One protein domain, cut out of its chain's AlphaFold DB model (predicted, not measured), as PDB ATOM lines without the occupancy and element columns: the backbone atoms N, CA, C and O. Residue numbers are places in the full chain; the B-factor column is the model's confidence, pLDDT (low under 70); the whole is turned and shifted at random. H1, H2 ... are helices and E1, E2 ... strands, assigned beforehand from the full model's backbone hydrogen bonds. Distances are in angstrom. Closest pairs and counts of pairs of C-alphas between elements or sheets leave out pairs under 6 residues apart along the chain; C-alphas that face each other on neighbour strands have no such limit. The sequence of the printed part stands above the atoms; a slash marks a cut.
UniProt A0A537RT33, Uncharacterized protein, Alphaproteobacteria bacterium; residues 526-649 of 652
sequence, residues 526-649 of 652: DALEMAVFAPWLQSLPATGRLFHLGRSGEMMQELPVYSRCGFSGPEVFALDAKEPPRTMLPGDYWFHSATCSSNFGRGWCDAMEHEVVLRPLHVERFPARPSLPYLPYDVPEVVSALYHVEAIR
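What this domain is: This is residues 526 to 649 of the 652 residues of an uncharacterized protein of Alphaproteobacteria bacterium (UniProt A0A537RT33). A twisted five-stranded sheet makes the middle, with helix H1 running along one face and the shorter helix H2 packed on the opposite face, beside the strands. The long hairpin E4 and E5 makes one side of the sheet and bends sharply; the shorter E1, E2 and E3 make the other side. The printed part has 124 residues, with two named helices and five named strands in the order H1 E1 E2 E3 H2 E4 E5; the sheet's order is E2 E1 E3 E5 E4, mixed. The class is mixed, helices and strands, and the whole is compact, with a radius of gyration of the C-alphas of 13.8 A and a rounded outline of 39 by 34 by 23 A.

Where its parts are: In the sheet, E2 is residues 571 to 576, E1 residues 545 to 552, 20.6 A long, and E3 residues 589 to 592. E5, residues 637 to 648, is 28.5 A long and ends at C-alpha 648 (-9.633, 43.178, -30.419). E4, residues 612 to 623, is 27.3 A long. H1, residues 526 to 539, is 20.4 A long and begins at C-alpha 526 (-16.325, 35.222, -57.868). H2 is residues 602 to 610, 11.9 A long.

How they stand to each other: E2 and E1 are parallel at 25 degrees, with N 546 and O 571 2.8 A apart. E1 and E3 are parallel at 26 degrees, with N 591 and O 547 at 2.8 A. E3 and E5 are antiparallel at 155 degrees, with N 592 and O 641 at 2.8 A. E5 and E4, a hairpin, are antiparallel at 169 degrees, with N 622 and O 638 at 2.8 A. E4 bends by 78 degrees at residue 617 and E5 by 74 degrees at residue 645. H1 is on the sheet at a height of 8.2 A, over E5, along the strands at 17 degrees on the local plane; the closest C-alphas of H1 and E5 are those of Glu 529 and Ser 640, 6.9 A. H2 is on the opposite face at a height of 7.2 A, over none of the strands; its closest C-alpha to E1 is Cys 605, 7.4 A from that of Leu 549. The helices and the sheet make three layers, helices on both faces. E3, H2 and E4 form a split strand-helix-strand unit, two strands running the same way with E5 between them, and its crossover is right-handed. Every O i to N i+4 pair is within hydrogen-bond range in H2, and 7 of 10 in H1.

The domain as a whole: The C-alphas farthest apart are those of Cys 565 and Asp 634, 39.7 A. The printed part has no cut. The links E1 to E2, E2 to E3 and E4 to E5 are long. The mean pLDDT of the printed part is 81.7, with residues 543, 554, 560 to 569 and 629 to 630 under 70.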
ATOM      1  N   ASP A 526     -17.597  35.867 -58.211       79.88
ATOM      2  CA  ASP A 526     -16.325  35.222 -57.868       79.88
ATOM      3  C   ASP A 526     -15.217  35.592 -58.874       79.88
ATOM      4  O   ASP A 526     -14.094  35.915 -58.500       79.88
ATOM      5  N   ALA A 527     -15.533  35.613 -60.174       80.56
ATOM      6  CA  ALA A 527     -14.572  35.957 -61.220       80.56
ATOM      7  C   ALA A 527     -14.129  37.430 -61.172       80.56
ATOM      8  O   ALA A 527     -12.968  37.729 -61.460       80.56
ATOM      9  N   LEU A 528     -15.050  38.338 -60.834       85.56
ATOM     10  CA  LEU A 528     -14.767  39.766 -60.669       85.56
ATOM     11  C   LEU A 528     -13.923  40.016 -59.415       85.56
ATOM     12  O   LEU A 528     -12.895  40.684 -59.500       85.56
ATOM     13  N   GLU A 529     -14.308  39.411 -58.291       84.25
ATOM     14  CA  GLU A 529     -13.595  39.515 -57.018       84.25
ATOM     15  C   GLU A 529     -12.139  39.044 -57.149       84.25
ATOM     16  O   GLU A 529     -11.208  39.743 -56.747       84.25
ATOM     17  N   MET A 530     -11.907  37.893 -57.786       79.25
ATOM     18  CA  MET A 530     -10.550  37.365 -57.962       79.25
ATOM     19  C   MET A 530      -9.658  38.271 -58.823       79.25
ATOM     20  O   MET A 530      -8.446  38.341 -58.597       79.25
ATOM     21  N   ALA A 531     -10.232  38.980 -59.802       79.19
ATOM     22  CA  ALA A 531      -9.477  39.888 -60.662       79.19
ATOM     23  C   ALA A 531      -8.931  41.104 -59.895       79.19
ATOM     24  O   ALA A 531      -7.838  41.581 -60.216       79.19
ATOM     25  N   VAL A 532      -9.658  41.577 -58.877       82.50
ATOM     26  CA  VAL A 532      -9.253  42.732 -58.055       82.50
ATOM     27  C   VAL A 532      -8.419  42.328 -56.843       82.50
ATOM     28  O   VAL A 532      -7.515  43.059 -56.440       82.50
ATOM     29  N   PHE A 533      -8.656  41.128 -56.308       81.69
ATOM     30  CA  PHE A 533      -7.979  40.652 -55.110       81.69
ATOM     31  C   PHE A 533      -6.488  40.381 -55.356       81.69
ATOM     32  O   PHE A 533      -5.643  40.682 -54.513       81.69
ATOM     33  N   ALA A 534      -6.126  39.855 -56.532       76.19
ATOM     34  CA  ALA A 534      -4.734  39.532 -56.848       76.19
ATOM     35  C   ALA A 534      -3.774  40.748 -56.781       76.19
ATOM     36  O   ALA A 534      -2.646  40.579 -56.301       76.19
ATOM     37  N   PRO A 535      -4.149  41.955 -57.250       78.00
ATOM     38  CA  PRO A 535      -3.425  43.194 -56.956       78.00
ATOM     39  C   PRO A 535      -3.376  43.570 -55.469       78.00
ATOM     40  O   PRO A 535      -2.307  43.939 -54.989       78.00
ATOM     41  N   TRP A 536      -4.486  43.462 -54.729       85.88
ATOM     42  CA  TRP A 536      -4.530  43.828 -53.305       85.88
ATOM     43  C   TRP A 536      -3.572  42.979 -52.476       85.88
ATOM     44  O   TRP A 536      -2.781  43.511 -51.703       85.88
ATOM     45  N   LEU A 537      -3.559  41.668 -52.715       79.12
ATOM     46  CA  LEU A 537      -2.652  40.744 -52.044       79.12
ATOM     47  C   LEU A 537      -1.171  41.104 -52.266       79.12
ATOM     48  O   LEU A 537      -0.355  40.934 -51.366       79.12
ATOM     49  N   GLN A 538      -0.817  41.626 -53.445       76.38
ATOM     50  CA  GLN A 538       0.555  42.058 -53.755       76.38
ATOM     51  C   GLN A 538       0.974  43.340 -53.034       76.38
ATOM     52  O   GLN A 538       2.166  43.615 -52.950       76.38
ATOM     53  N   SER A 539       0.014  44.129 -52.548       81.75
ATOM     54  CA  SER A 539       0.299  45.346 -51.784       81.75
ATOM     55  C   SER A 539       0.607  45.075 -50.308       81.75
ATOM     56  O   SER A 539       1.112  45.959 -49.619       81.75
ATOM     57  N   LEU A 540       0.315  43.865 -49.823       83.88
ATOM     58  CA  LEU A 540       0.503  43.495 -48.426       83.88
ATOM     59  C   LEU A 540       1.960  43.099 -48.125       83.88
ATOM     60  O   LEU A 540       2.625  42.496 -48.971       83.88
ATOM     61  N   PRO A 541       2.463  43.390 -46.910       80.44
ATOM     62  CA  PRO A 541       3.791  42.970 -46.482       80.44
ATOM     63  C   PRO A 541       3.877  41.452 -46.257       80.44
ATOM     64  O   PRO A 541       2.892  40.798 -45.917       80.44
ATOM     65  N   ALA A 542       5.092  40.907 -46.363       70.56
ATOM     66  CA  ALA A 542       5.365  39.469 -46.231       70.56
ATOM     67  C   ALA A 542       5.111  38.901 -44.830       70.56
ATOM     68  O   ALA A 542       4.931  37.701 -44.665       70.56
ATOM     69  N   THR A 543       5.173  39.751 -43.806       66.50
ATOM     70  CA  THR A 543       5.283  39.347 -42.398       66.50
ATOM     71  C   THR A 543       3.942  39.336 -41.660       66.50
ATOM     72  O   THR A 543       3.902  39.654 -40.478       66.50
ATOM     73  N   GLY A 544       2.840  39.010 -42.338       71.44
ATOM     74  CA  GLY A 544       1.499  38.973 -41.741       71.44
ATOM     75  C   GLY A 544       0.746  37.681 -42.041       71.44
ATOM     76  O   GLY A 544       1.176  36.884 -42.875       71.44
ATOM     77  N   ARG A 545      -0.399  37.498 -41.379       84.19
ATOM     78  CA  ARG A 545      -1.357  36.422 -41.661       84.19
ATOM     79  C   ARG A 545      -2.607  37.028 -42.277       84.19
ATOM     80  O   ARG A 545      -3.083  38.054 -41.805       84.19
ATOM     81  N   LEU A 546      -3.127  36.416 -43.329       86.31
ATOM     82  CA  LEU A 546      -4.362  36.811 -43.989       86.31
ATOM     83  C   LEU A 546      -5.389  35.698 -43.835       86.31
ATOM     84  O   LEU A 546      -5.188  34.594 -44.331       86.31
ATOM     85  N   PHE A 547      -6.506  36.010 -43.202       88.38
ATOM     86  CA  PHE A 547      -7.625  35.096 -43.034       88.38
ATOM     87  C   PHE A 547      -8.717  35.387 -44.067       88.38
ATOM     88  O   PHE A 547      -8.934  36.541 -44.438       88.38
ATOM     89  N   HIS A 548      -9.418  34.348 -44.520       89.75
ATOM     90  CA  HIS A 548     -10.652  34.481 -45.298       89.75
ATOM     91  C   HIS A 548     -11.589  33.298 -45.041       89.75
ATOM     92  O   HIS A 548     -11.141  32.208 -44.680       89.75
ATOM     93  N   LEU A 549     -12.891  33.480 -45.286       87.19
ATOM     94  CA  LEU A 549     -13.841  32.369 -45.277       87.19
ATOM     95  C   LEU A 549     -13.745  31.587 -46.597       87.19
ATOM     96  O   LEU A 549     -14.301  31.994 -47.622       87.19
ATOM     97  N   GLY A 550     -13.019  30.469 -46.572       78.25
ATOM     98  CA  GLY A 550     -12.764  29.622 -47.738       78.25
ATOM     99  C   GLY A 550     -13.896  28.655 -48.069       78.25
ATOM    100  O   GLY A 550     -14.048  28.269 -49.229       78.25
ATOM    101  N   ARG A 551     -14.724  28.284 -47.088       81.00
ATOM    102  CA  ARG A 551     -15.873  27.399 -47.306       81.00
ATOM    103  C   ARG A 551     -17.044  27.736 -46.393       81.00
ATOM    104  O   ARG A 551     -16.875  27.870 -45.188       81.00
ATOM    105  N   SER A 552     -18.246  27.778 -46.962       80.62
ATOM    106  CA  SER A 552     -19.494  27.730 -46.204       80.62
ATOM    107  C   SER A 552     -20.538  26.866 -46.910       80.62
ATOM    108  O   SER A 552     -21.064  27.210 -47.970       80.62
ATOM    109  N   GLY A 553     -20.823  25.703 -46.317       75.44
ATOM    110  CA  GLY A 553     -21.720  24.706 -46.895       75.44
ATOM    111  C   GLY A 553     -21.205  24.187 -48.240       75.44
ATOM    112  O   GLY A 553     -20.134  23.568 -48.317       75.44
ATOM    113  N   GLU A 554     -21.995  24.416 -49.288       68.69
ATOM    114  CA  GLU A 554     -21.601  24.117 -50.663       68.69
ATOM    115  C   GLU A 554     -20.742  25.222 -51.271       68.69
ATOM    116  O   GLU A 554     -19.931  24.887 -52.117       68.69
ATOM    117  N   MET A 555     -20.840  26.477 -50.817       71.12
ATOM    118  CA  MET A 555     -20.069  27.592 -51.368       71.12
ATOM    119  C   MET A 555     -18.595  27.493 -50.966       71.12
ATOM    120  O   MET A 555     -18.276  27.397 -49.778       71.12
ATOM    121  N   MET A 556     -17.691  27.537 -51.941       72.62
ATOM    122  CA  MET A 556     -16.247  27.603 -51.705       72.62
ATOM    123  C   MET A 556     -15.662  28.852 -52.351       72.62
ATOM    124  O   MET A 556     -16.193  29.334 -53.345       72.62
ATOM    125  N   GLN A 557     -14.596  29.381 -51.759       73.31
ATOM    126  CA  GLN A 557     -13.825  30.497 -52.288       73.31
ATOM    127  C   GLN A 557     -12.350  30.282 -51.966       73.31
ATOM    128  O   GLN A 557     -11.874  30.637 -50.890       73.31
ATOM    129  N   GLU A 558     -11.610  29.691 -52.900       70.88
ATOM    130  CA  GLU A 558     -10.155  29.595 -52.789       70.88
ATOM    131  C   GLU A 558      -9.488  30.842 -53.378       70.88
ATOM    132  O   GLU A 558      -9.653  31.162 -54.558       70.88
ATOM    133  N   LEU A 559      -8.687  31.536 -52.570       70.25
ATOM    134  CA  LEU A 559      -7.923  32.689 -53.038       70.25
ATOM    135  C   LEU A 559      -6.747  32.246 -53.930       70.25
ATOM    136  O   LEU A 559      -6.141  31.207 -53.661       70.25
ATOM    137  N   PRO A 560      -6.362  33.025 -54.965       64.75
ATOM    138  CA  PRO A 560      -5.308  32.697 -55.928       64.75
ATOM    139  C   PRO A 560      -3.909  32.900 -55.330       64.75
ATOM    140  O   PRO A 560      -3.078  33.656 -55.843       64.75
ATOM    141  N   VAL A 561      -3.656  32.242 -54.203       61.12
ATOM    142  CA  VAL A 561      -2.430  32.345 -53.422       61.12
ATOM    143  C   VAL A 561      -1.574  31.139 -53.744       61.12
ATOM    144  O   VAL A 561      -1.580  30.108 -53.081       61.12
ATOM    145  N   TYR A 562      -0.825  31.273 -54.821       59.47
ATOM    146  CA  TYR A 562       0.227  30.333 -55.162       59.47
ATOM    147  C   TYR A 562       1.513  30.902 -54.607       59.47
ATOM    148  O   TYR A 562       1.757  32.099 -54.786       59.47
ATOM    149  N   SER A 563       2.360  30.089 -53.972       44.19
ATOM    150  CA  SER A 563       3.679  30.600 -53.610       44.19
ATOM    151  C   SER A 563       4.430  30.869 -54.912       44.19
ATOM    152  O   SER A 563       4.953  29.967 -55.569       44.19
ATOM    153  N   ARG A 564       4.429  32.125 -55.338       44.94
ATOM    154  CA  ARG A 564       5.259  32.575 -56.442       44.94
ATOM    155  C   ARG A 564       6.694  32.354 -55.982       44.94
ATOM    156  O   ARG A 564       7.008  32.638 -54.825       44.94
ATOM    157  N   CYS A 565       7.582  31.888 -56.852       33.12
ATOM    158  CA  CYS A 565       9.001  32.131 -56.613       33.12
ATOM    159  C   CYS A 565       9.161  33.657 -56.468       33.12
ATOM    160  O   CYS A 565       8.961  34.382 -57.439       33.12
ATOM    161  N   GLY A 566       9.391  34.138 -55.242       39.47
ATOM    162  CA  GLY A 566       9.390  35.568 -54.911       39.47
ATOM    163  C   GLY A 566       8.048  36.177 -54.471       39.47
ATOM    164  O   GLY A 566       7.938  37.399 -54.473       39.47
ATOM    165  N   PHE A 567       7.025  35.395 -54.096       48.66
ATOM    166  CA  PHE A 567       5.868  35.960 -53.382       48.66
ATOM    167  C   PHE A 567       6.310  36.373 -51.979       48.66
ATOM    168  O   PHE A 567       6.715  35.532 -51.181       48.66
ATOM    169  N   SER A 568       6.228  37.668 -51.703       54.38
ATOM    170  CA  SER A 568       6.519  38.283 -50.410       54.38
ATOM    171  C   SER A 568       5.241  38.815 -49.754       54.38
ATOM    172  O   SER A 568       5.280  39.881 -49.153       54.38
ATOM    173  N   GLY A 569       4.096  38.160 -49.966       64.19
ATOM    174  CA  GLY A 569       2.844  38.518 -49.295       64.19
ATOM    175  C   GLY A 569       2.620  37.685 -48.028       64.19
ATOM    176  O   GLY A 569       3.418  36.786 -47.750       64.19
ATOM    177  N   PRO A 570       1.560  37.985 -47.263       70.38
ATOM    178  CA  PRO A 570       1.268  37.308 -46.005       70.38
ATOM    179  C   PRO A 570       0.934  35.828 -46.214       70.38
ATOM    180  O   PRO A 570       0.508  35.414 -47.298       70.38
ATOM    181  N   GLU A 571       1.090  35.034 -45.157       73.19
ATOM    182  CA  GLU A 571       0.609  33.653 -45.124       73.19
ATOM    183  C   GLU A 571      -0.924  33.649 -45.118       73.19
ATOM    184  O   GLU A 571      -1.540  34.412 -44.377       73.19
ATOM    185  N   VAL A 572      -1.548  32.824 -45.963       77.00
ATOM    186  CA  VAL A 572      -3.001  32.857 -46.174       77.00
ATOM    187  C   VAL A 572      -3.670  31.631 -45.569       77.00
ATOM    188  O   VAL A 572      -3.297  30.500 -45.869       77.00
ATOM    189  N   PHE A 573      -4.691  31.875 -44.752       78.62
ATOM    190  CA  PHE A 573      -5.454  30.877 -44.013       78.62
ATOM    191  C   PHE A 573      -6.910  30.873 -44.485       78.62
ATOM    192  O   PHE A 573      -7.658  31.829 -44.261       78.62
ATOM    193  N   ALA A 574      -7.309  29.774 -45.122       80.38
ATOM    194  CA  ALA A 574      -8.692  29.512 -45.499       80.38
ATOM    195  C   ALA A 574      -9.452  28.898 -44.315       80.38
ATOM    196  O   ALA A 574      -9.022  27.887 -43.760       80.38
ATOM    197  N   LEU A 575     -10.578  29.501 -43.938       82.94
ATOM    198  CA  LEU A 575     -11.431  29.055 -42.831       82.94
ATOM    199  C   LEU A 575     -12.680  28.325 -43.355       82.94
ATOM    200  O   LEU A 575     -13.155  28.617 -44.457       82.94
ATOM    201  N   ASP A 576     -13.218  27.388 -42.572       82.88
ATOM    202  CA  ASP A 576     -14.463  26.660 -42.867       82.88
ATOM    203  C   ASP A 576     -15.542  27.061 -41.854       82.88
ATOM    204  O   ASP A 576     -15.319  26.986 -40.649       82.88
ATOM    205  N   ALA A 577     -16.730  27.449 -42.328       84.44
ATOM    206  CA  ALA A 577     -17.852  27.821 -41.464       84.44
ATOM    207  C   ALA A 577     -18.380  26.670 -40.583       84.44
ATOM    208  O   ALA A 577     -19.203  26.905 -39.698       84.44
ATOM    209  N   LYS A 578     -17.947  25.423 -40.817       80.81
ATOM    210  CA  LYS A 578     -18.188  24.294 -39.901       80.81
ATOM    211  C   LYS A 578     -17.375  24.387 -38.613       80.81
ATOM    212  O   LYS A 578     -17.759  23.776 -37.617       80.81
ATOM    213  N   GLU A 579     -16.256  25.099 -38.644       80.31
ATOM    214  CA  GLU A 579     -15.418  25.359 -37.479       80.31
ATOM    215  C   GLU A 579     -15.872  26.654 -36.784       80.31
ATOM    216  O   GLU A 579     -16.413  27.558 -37.435       80.31
ATOM    217  N   PRO A 580     -15.688  26.771 -35.457       77.12
ATOM    218  CA  PRO A 580     -15.965  28.024 -34.765       77.12
ATOM    219  C   PRO A 580     -15.083  29.163 -35.314       77.12
ATOM    220  O   PRO A 580     -13.942  28.905 -35.718       77.12
ATOM    221  N   PRO A 581     -15.573  30.420 -35.315       78.75
ATOM    222  CA  PRO A 581     -14.770  31.579 -35.686       78.75
ATOM    223  C   PRO A 581     -13.448  31.619 -34.922       78.75
ATOM    224  O   PRO A 581     -13.404  31.398 -33.712       78.75
ATOM    225  N   ARG A 582     -12.358  31.890 -35.641       75.88
ATOM    226  CA  ARG A 582     -11.051  32.118 -35.022       75.88
ATOM    227  C   ARG A 582     -10.916  33.574 -34.607       75.88
ATOM    228  O   ARG A 582     -11.252  34.468 -35.381       75.88
ATOM    229  N   THR A 583     -10.320  33.798 -33.442       80.62
ATOM    230  CA  THR A 583      -9.932  35.135 -32.996       80.62
ATOM    231  C   THR A 583      -8.784  35.657 -33.858       80.62
ATOM    232  O   THR A 583      -7.725  35.032 -33.944       80.62
ATOM    233  N   MET A 584      -8.990  36.809 -34.492       86.81
ATOM    234  CA  MET A 584      -7.933  37.522 -35.213       86.81
ATOM    235  C   MET A 584      -7.155  38.420 -34.248       86.81
ATOM    236  O   MET A 584      -7.736  39.036 -33.355       86.81
ATOM    237  N   LEU A 585      -5.840  38.513 -34.435       89.06
ATOM    238  CA  LEU A 585      -4.959  39.333 -33.609       89.06
ATOM    239  C   LEU A 585      -4.631  40.667 -34.300       89.06
ATOM    240  O   LEU A 585      -4.660  40.755 -35.530       89.06
ATOM    241  N   PRO A 586      -4.274  41.716 -33.535       90.38
ATOM    242  CA  PRO A 586      -3.764  42.955 -34.110       90.38
ATOM    243  C   PRO A 586      -2.574  42.699 -35.046       90.38
ATOM    244  O   PRO A 586      -1.635  41.995 -34.680       90.38
ATOM    245  N   GLY A 587      -2.607  43.288 -36.243       87.25
ATOM    246  CA  GLY A 587      -1.603  43.079 -37.294       87.25
ATOM    247  C   GLY A 587      -1.944  41.975 -38.301       87.25
ATOM    248  O   GLY A 587      -1.278  41.878 -39.335       87.25
ATOM    249  N   ASP A 588      -2.989  41.181 -38.047       90.44
ATOM    250  CA  ASP A 588      -3.544  40.271 -39.046       90.44
ATOM    251  C   ASP A 588      -4.325  41.036 -40.128       90.44
ATOM    252  O   ASP A 588      -4.754  42.183 -39.960       90.44
ATOM    253  N   TYR A 589      -4.539  40.367 -41.256       92.94
ATOM    254  CA  TYR A 589      -5.388  40.824 -42.344       92.94
ATOM    255  C   TYR A 589      -6.626  39.935 -42.450       92.94
ATOM    256  O   TYR A 589      -6.555  38.719 -42.262       92.94
ATOM    257  N   TRP A 590      -7.755  40.536 -42.812       93.25
ATOM    258  CA  TRP A 590      -9.016  39.835 -43.044       93.25
ATOM    259  C   TRP A 590      -9.544  40.152 -44.435       93.25
ATOM    260  O   TRP A 590      -9.652  41.321 -44.806       93.25
ATOM    261  N   PHE A 591      -9.877  39.119 -45.203       92.31
ATOM    262  CA  PHE A 591     -10.554  39.268 -46.482       92.31
ATOM    263  C   PHE A 591     -12.016  38.838 -46.363       92.31
ATOM    264  O   PHE A 591     -12.336  37.649 -46.328       92.31
ATOM    265  N   HIS A 592     -12.900  39.835 -46.344       92.62
ATOM    266  CA  HIS A 592     -14.335  39.654 -46.499       92.62
ATOM    267  C   HIS A 592     -14.617  39.378 -47.975       92.62
ATOM    268  O   HIS A 592     -14.606  40.298 -48.794       92.62
ATOM    269  N   SER A 593     -14.833  38.113 -48.313       88.56
ATOM    270  CA  SER A 593     -15.118  37.661 -49.675       88.56
ATOM    271  C   SER A 593     -16.614  37.533 -49.959       88.56
ATOM    272  O   SER A 593     -17.455  37.605 -49.063       88.56
ATOM    273  N   ALA A 594     -16.963  37.231 -51.207       85.19
ATOM    274  CA  ALA A 594     -18.328  36.963 -51.643       85.19
ATOM    275  C   ALA A 594     -19.027  35.854 -50.831       85.19
ATOM    276  O   ALA A 594     -20.245  35.897 -50.655       85.19
ATOM    277  N   THR A 595     -18.270  34.902 -50.275       85.25
ATOM    278  CA  THR A 595     -18.769  33.904 -49.313       85.25
ATOM    279  C   THR A 595     -19.367  34.541 -48.057       85.25
ATOM    280  O   THR A 595     -20.427  34.094 -47.616       85.25
ATOM    281  N   CYS A 596     -18.775  35.615 -47.526       88.12
ATOM    282  CA  CYS A 596     -19.311  36.383 -46.394       88.12
ATOM    283  C   CYS A 596     -20.563  37.193 -46.755       88.12
ATOM    284  O   CYS A 596     -21.398  37.465 -45.903       88.12
ATOM    285  N   SER A 597     -20.751  37.528 -48.030       83.88
ATOM    286  CA  SER A 597     -21.979  38.174 -48.514       83.88
ATOM    287  C   SER A 597     -23.092  37.182 -48.885       83.88
ATOM    288  O   SER A 597     -24.138  37.603 -49.378       83.88
ATOM    289  N   SER A 598     -22.889  35.876 -48.681       81.25
ATOM    290  CA  SER A 598     -23.877  34.835 -48.984       81.25
ATOM    291  C   SER A 598     -24.731  34.462 -47.770       81.25
ATOM    292  O   SER A 598     -24.286  34.567 -46.627       81.25
ATOM    293  N   ASN A 599     -25.916  33.895 -48.019       79.94
ATOM    294  CA  ASN A 599     -26.804  33.368 -46.969       79.94
ATOM    295  C   ASN A 599     -26.141  32.318 -46.066       79.94
ATOM    296  O   ASN A 599     -26.563  32.133 -44.928       79.94
ATOM    297  N   PHE A 600     -25.127  31.616 -46.576       78.19
ATOM    298  CA  PHE A 600     -24.441  30.555 -45.850       78.19
ATOM    299  C   PHE A 600     -23.302  31.094 -44.975       78.19
ATOM    300  O   PHE A 600     -23.045  30.552 -43.904       78.19
ATOM    301  N   GLY A 601     -22.587  32.129 -45.424       85.88
ATOM    302  CA  GLY A 601     -21.389  32.638 -44.744       85.88
ATOM    303  C   GLY A 601     -21.600  33.891 -43.896       85.88
ATOM    304  O   GLY A 601     -20.826  34.113 -42.970       85.88
ATOM    305  N   ARG A 602     -22.650  34.681 -44.164       88.81
ATOM    306  CA  ARG A 602     -22.865  36.006 -43.554       88.81
ATOM    307  C   ARG A 602     -22.801  35.990 -42.034       88.81
ATOM    308  O   ARG A 602     -21.953  36.657 -41.461       88.81
ATOM    309  N   GLY A 603     -23.613  35.155 -41.384       89.12
ATOM    310  CA  GLY A 603     -23.642  35.096 -39.919       89.12
ATOM    311  C   GLY A 603     -22.311  34.670 -39.288       89.12
ATOM    312  O   GLY A 603     -21.979  35.123 -38.197       89.12
ATOM    313  N   TRP A 604     -21.531  33.832 -39.978       91.56
ATOM    314  CA  TRP A 604     -20.216  33.405 -39.500       91.56
ATOM    315  C   TRP A 604     -19.189  34.539 -39.613       91.56
ATOM    316  O   TRP A 604     -18.460  34.801 -38.658       91.56
ATOM    317  N   CYS A 605     -19.159  35.249 -40.748       92.31
ATOM    318  CA  CYS A 605     -18.252  36.386 -40.924       92.31
ATOM    319  C   CYS A 605     -18.633  37.553 -40.011       92.31
ATOM    320  O   CYS A 605     -17.754  38.113 -39.368       92.31
ATOM    321  N   ASP A 606     -19.926  37.861 -39.873       92.44
ATOM    322  CA  ASP A 606     -20.409  38.918 -38.979       92.44
ATOM    323  C   ASP A 606     -19.945  38.680 -37.533       92.44
ATOM    324  O   ASP A 606     -19.523  39.618 -36.861       92.44
ATOM    325  N   ALA A 607     -19.971  37.427 -37.058       90.50
ATOM    326  CA  ALA A 607     -19.479  37.070 -35.728       90.50
ATOM    327  C   ALA A 607     -17.972  37.335 -35.583       90.50
ATOM    328  O   ALA A 607     -17.543  37.959 -34.616       90.50
ATOM    329  N   MET A 608     -17.182  36.921 -36.573       89.88
ATOM    330  CA  MET A 608     -15.732  37.117 -36.584       89.88
ATOM    331  C   MET A 608     -15.344  38.606 -36.651       89.88
ATOM    332  O   MET A 608     -14.437  39.058 -35.955       89.88
ATOM    333  N   GLU A 609     -16.060  39.392 -37.456       94.00
ATOM    334  CA  GLU A 609     -15.843  40.832 -37.620       94.00
ATOM    335  C   GLU A 609     -16.321  41.644 -36.405       94.00
ATOM    336  O   GLU A 609     -15.809  42.738 -36.145       94.00
ATOM    337  N   HIS A 610     -17.280  41.119 -35.636       91.12
ATOM    338  CA  HIS A 610     -17.784  41.765 -34.426       91.12
ATOM    339  C   HIS A 610     -16.741  41.813 -33.302       91.12
ATOM    340  O   HIS A 610     -16.726  42.771 -32.531       91.12
ATOM    341  N   GLU A 611     -15.853  40.820 -33.222       87.81
ATOM    342  CA  GLU A 611     -14.842  40.699 -32.162       87.81
ATOM    343  C   GLU A 611     -13.655  41.658 -32.329       87.81
ATOM    344  O   GLU A 611     -12.836  41.806 -31.422       87.81
ATOM    345  N   VAL A 612     -13.549  42.347 -33.467       92.38
ATOM    346  CA  VAL A 612     -12.369  43.145 -33.810       92.38
ATOM    347  C   VAL A 612     -12.707  44.537 -34.341       92.38
ATOM    348  O   VAL A 612     -13.829  44.866 -34.738       92.38
ATOM    349  N   VAL A 613     -11.701  45.405 -34.314       94.94
ATOM    350  CA  VAL A 613     -11.701  46.703 -34.982       94.94
ATOM    351  C   VAL A 613     -10.963  46.541 -36.307       94.94
ATOM    352  O   VAL A 613      -9.761  46.272 -36.333       94.94
ATOM    353  N   LEU A 614     -11.704  46.680 -37.405       95.50
ATOM    354  CA  LEU A 614     -11.207  46.501 -38.765       95.50
ATOM    355  C   LEU A 614     -11.016  47.854 -39.442       95.50
ATOM    356  O   LEU A 614     -11.971  48.621 -39.585       95.50
ATOM    357  N   ARG A 615      -9.804  48.121 -39.935       96.25
ATOM    358  CA  ARG A 615      -9.546  49.252 -40.831       96.25
ATOM    359  C   ARG A 615      -9.591  48.784 -42.282       96.25
ATOM    360  O   ARG A 615      -8.783  47.929 -42.656       96.25
ATOM    361  N   PRO A 616     -10.487  49.330 -43.122       96.19
ATOM    362  CA  PRO A 616     -10.527  48.977 -44.533       96.19
ATOM    363  C   PRO A 616      -9.258  49.462 -45.232       96.19
ATOM    364  O   PRO A 616      -8.901  50.637 -45.151       96.19
ATOM    365  N   LEU A 617      -8.588  48.551 -45.933       94.62
ATOM    366  CA  LEU A 617      -7.508  48.873 -46.866       94.62
ATOM    367  C   LEU A 617      -8.065  49.025 -48.280       94.62
ATOM    368  O   LEU A 617      -7.757  49.991 -48.975       94.62
ATOM    369  N   HIS A 618      -8.932  48.092 -48.676       94.88
ATOM    370  CA  HIS A 618      -9.637  48.108 -49.951       94.88
ATOM    371  C   HIS A 618     -11.075  47.642 -49.762       94.88
ATOM    372  O   HIS A 618     -11.333  46.726 -48.984       94.88
ATOM    373  N   VAL A 619     -12.004  48.265 -50.484       94.25
ATOM    374  CA  VAL A 619     -13.421  47.895 -50.501       94.25
ATOM    375  C   VAL A 619     -13.928  48.063 -51.921       94.25
ATOM    376  O   VAL A 619     -13.757  49.125 -52.520       94.25
ATOM    377  N   GLU A 620     -14.575  47.033 -52.442       94.88
ATOM    378  CA  GLU A 620     -15.196  47.057 -53.757       94.88
ATOM    379  C   GLU A 620     -16.572  46.393 -53.706       94.88
ATOM    380  O   GLU A 620     -16.868  45.581 -52.827       94.88
ATOM    381  N   ARG A 621     -17.446  46.798 -54.626       94.38
ATOM    382  CA  ARG A 621     -18.804  46.268 -54.738       94.38
ATOM    383  C   ARG A 621     -18.983  45.634 -56.099       94.38
ATOM    384  O   ARG A 621     -18.715  46.262 -57.123       94.38
ATOM    385  N   PHE A 622     -19.480  44.408 -56.101       92.00
ATOM    386  CA  PHE A 622     -19.729  43.637 -57.305       92.00
ATOM    387  C   PHE A 622     -21.213  43.358 -57.472       92.00
ATOM    388  O   PHE A 622     -21.915  43.143 -56.486       92.00
ATOM    389  N   PRO A 623     -21.719  43.292 -58.712       92.19
ATOM    390  CA  PRO A 623     -23.067  42.797 -58.940       92.19
ATOM    391  C   PRO A 623     -23.167  41.350 -58.451       92.19
ATOM    392  O   PRO A 623     -22.287  40.536 -58.740       92.19
ATOM    393  N   ALA A 624     -24.255  41.022 -57.760       89.00
ATOM    394  CA  ALA A 624     -24.549  39.669 -57.312       89.00
ATOM    395  C   ALA A 624     -24.904  38.763 -58.503       89.00
ATOM    396  O   ALA A 624     -26.002  38.804 -59.059       89.00
ATOM    397  N   ARG A 625     -23.937  37.959 -58.940       86.44
ATOM    398  CA  ARG A 625     -24.003  37.100 -60.125       86.44
ATOM    399  C   ARG A 625     -23.492  35.715 -59.754       86.44
ATOM    400  O   ARG A 625     -22.281  35.482 -59.824       86.44
ATOM    401  N   PRO A 626     -24.393  34.806 -59.358       79.69
ATOM    402  CA  PRO A 626     -23.992  33.512 -58.841       79.69
ATOM    403  C   PRO A 626     -23.341  32.666 -59.939       79.69
ATOM    404  O   PRO A 626     -23.763  32.686 -61.099       79.69
ATOM    405  N   SER A 627     -22.314  31.900 -59.571       73.88
ATOM    406  CA  SER A 627     -21.665  30.945 -60.476       73.88
ATOM    407  C   SER A 627     -22.506  29.681 -60.703       73.88
ATOM    408  O   SER A 627     -22.344  29.017 -61.731       73.88
ATOM    409  N   LEU A 628     -23.452  29.388 -59.801       70.69
ATOM    410  CA  LEU A 628     -24.403  28.275 -59.880       70.69
ATOM    411  C   LEU A 628     -25.794  28.671 -59.353       70.69
ATOM    412  O   LEU A 628     -25.886  29.489 -58.442       70.69
ATOM    413  N   PRO A 629     -26.889  28.061 -59.846       68.06
ATOM    414  CA  PRO A 629     -28.252  28.449 -59.459       68.06
ATOM    415  C   PRO A 629     -28.576  28.257 -57.975       68.06
ATOM    416  O   PRO A 629     -29.400  28.983 -57.430       68.06
ATOM    417  N   TYR A 630     -27.953  27.266 -57.337       68.25
ATOM    418  CA  TYR A 630     -28.167  26.911 -55.933       68.25
ATOM    419  C   TYR A 630     -27.218  27.643 -54.971       68.25
ATOM    420  O   TYR A 630     -27.259  27.401 -53.769       68.25
ATOM    421  N   LEU A 631     -26.415  28.583 -55.482       71.75
ATOM    422  CA  LEU A 631     -25.565  29.478 -54.696       71.75
ATOM    423  C   LEU A 631     -26.062  30.934 -54.793       71.75
ATOM    424  O   LEU A 631     -25.312  31.798 -55.249       71.75
ATOM    425  N   PRO A 632     -27.335  31.232 -54.464       72.62
ATOM    426  CA  PRO A 632     -27.875  32.568 -54.645       72.62
ATOM    427  C   PRO A 632     -27.279  33.551 -53.633       72.62
ATOM    428  O   PRO A 632     -27.030  33.212 -52.475       72.62
ATOM    429  N   TYR A 633     -27.143  34.797 -54.070       82.00
ATOM    430  CA  TYR A 633     -27.025  35.940 -53.175       82.00
ATOM    431  C   TYR A 633     -28.432  36.478 -52.886       82.00
ATOM    432  O   TYR A 633     -29.276  36.537 -53.780       82.00
ATOM    433  N   ASP A 634     -28.684  36.865 -51.642       82.88
ATOM    434  CA  ASP A 634     -29.906  37.536 -51.178       82.88
ATOM    435  C   ASP A 634     -29.881  39.059 -51.388       82.88
ATOM    436  O   ASP A 634     -30.877  39.743 -51.159       82.88
ATOM    437  N   VAL A 635     -28.750  39.589 -51.850       85.81
ATOM    438  CA  VAL A 635     -28.492  41.014 -52.071       85.81
ATOM    439  C   VAL A 635     -28.206  41.304 -53.549       85.81
ATOM    440  O   VAL A 635     -27.708  40.429 -54.254       85.81
ATOM    441  N   PRO A 636     -28.496  42.522 -54.051       88.00
ATOM    442  CA  PRO A 636     -28.208  42.896 -55.442       88.00
ATOM    443  C   PRO A 636     -26.716  43.164 -55.700       88.00
ATOM    444  O   PRO A 636     -26.247  43.026 -56.832       88.00
ATOM    445  N   GLU A 637     -25.971  43.534 -54.657       92.31
ATOM    446  CA  GLU A 637     -24.532  43.787 -54.697       92.31
ATOM    447  C   GLU A 637     -23.835  43.028 -53.568       92.31
ATOM    448  O   GLU A 637     -24.317  42.989 -52.438       92.31
ATOM    449  N   VAL A 638     -22.684  42.451 -53.894       90.81
ATOM    450  CA  VAL A 638     -21.781  41.751 -52.984       90.81
ATOM    451  C   VAL A 638     -20.623  42.680 -52.654       90.81
ATOM    452  O   VAL A 638     -20.046  43.295 -53.552       90.81
ATOM    453  N   VAL A 639     -20.291  42.790 -51.370       91.31
ATOM    454  CA  VAL A 639     -19.145  43.579 -50.915       91.31
ATOM    455  C   VAL A 639     -17.954  42.647 -50.777       91.31
ATOM    456  O   VAL A 639     -18.063  41.603 -50.140       91.31
ATOM    457  N   SER A 640     -16.821  43.052 -51.341       91.31
ATOM    458  CA  SER A 640     -15.533  42.407 -51.102       91.31
ATOM    459  C   SER A 640     -14.588  43.428 -50.500       91.31
ATOM    460  O   SER A 640     -14.437  44.534 -51.030       91.31
ATOM    461  N   ALA A 641     -13.952  43.085 -49.387       93.44
ATOM    462  CA  ALA A 641     -13.115  44.029 -48.668       93.44
ATOM    463  C   ALA A 641     -11.899  43.355 -48.044       93.44
ATOM    464  O   ALA A 641     -11.978  42.260 -47.493       93.44
ATOM    465  N   LEU A 642     -10.767  44.046 -48.129       94.00
ATOM    466  CA  LEU A 642      -9.538  43.685 -47.443       94.00
ATOM    467  C   LEU A 642      -9.338  44.641 -46.272       94.00
ATOM    468  O   LEU A 642      -9.251  45.857 -46.460       94.00
ATOM    469  N   TYR A 643      -9.234  44.079 -45.077       95.12
ATOM    470  CA  TYR A 643      -9.091  44.801 -43.825       95.12
ATOM    471  C   TYR A 643      -7.750  44.510 -43.157       95.12
ATOM    472  O   TYR A 643      -7.184  43.426 -43.298       95.12
ATOM    473  N   HIS A 644      -7.280  45.484 -42.385       95.00
ATOM    474  CA  HIS A 644      -6.236  45.321 -41.383       95.00
ATOM    475  C   HIS A 644      -6.877  45.282 -39.993       95.00
ATOM    476  O   HIS A 644      -7.693  46.150 -39.667       95.00
ATOM    477  N   VAL A 645      -6.496  44.308 -39.171       94.38
ATOM    478  CA  VAL A 645      -6.985  44.158 -37.797       94.38
ATOM    479  C   VAL A 645      -6.189  45.092 -36.888       94.38
ATOM    480  O   VAL A 645      -4.983  44.931 -36.712       94.38
ATOM    481  N   GLU A 646      -6.846  46.107 -36.328       94.31
ATOM    482  CA  GLU A 646      -6.185  47.110 -35.482       94.31
ATOM    483  C   GLU A 646      -6.176  46.722 -34.007       94.31
ATOM    484  O   GLU A 646      -5.180  46.917 -33.316       94.31
ATOM    485  N   ALA A 647      -7.293  46.182 -33.525       91.69
ATOM    486  CA  ALA A 647      -7.485  45.826 -32.129       91.69
ATOM    487  C   ALA A 647      -8.565  44.751 -31.985       91.69
ATOM    488  O   ALA A 647      -9.453  44.632 -32.829       91.69
ATOM    489  N   ILE A 648      -8.521  44.019 -30.875       90.62
ATOM    490  CA  ILE A 648      -9.633  43.178 -30.419       90.62
ATOM    491  C   ILE A 648     -10.601  44.087 -29.653       90.62
ATOM    492  O   ILE A 648     -10.163  44.896 -28.828       90.62
ATOM    493  N   ARG A 649     -11.908  43.997 -29.925       87.00
ATOM    494  CA  ARG A 649     -12.908  44.736 -29.145       87.00
ATOM    495  C   ARG A 649     -12.960  44.144 -27.745       87.00
ATOM    496  O   ARG A 649     -13.163  42.946 -27.578       87.00
TER     497      ARG A 649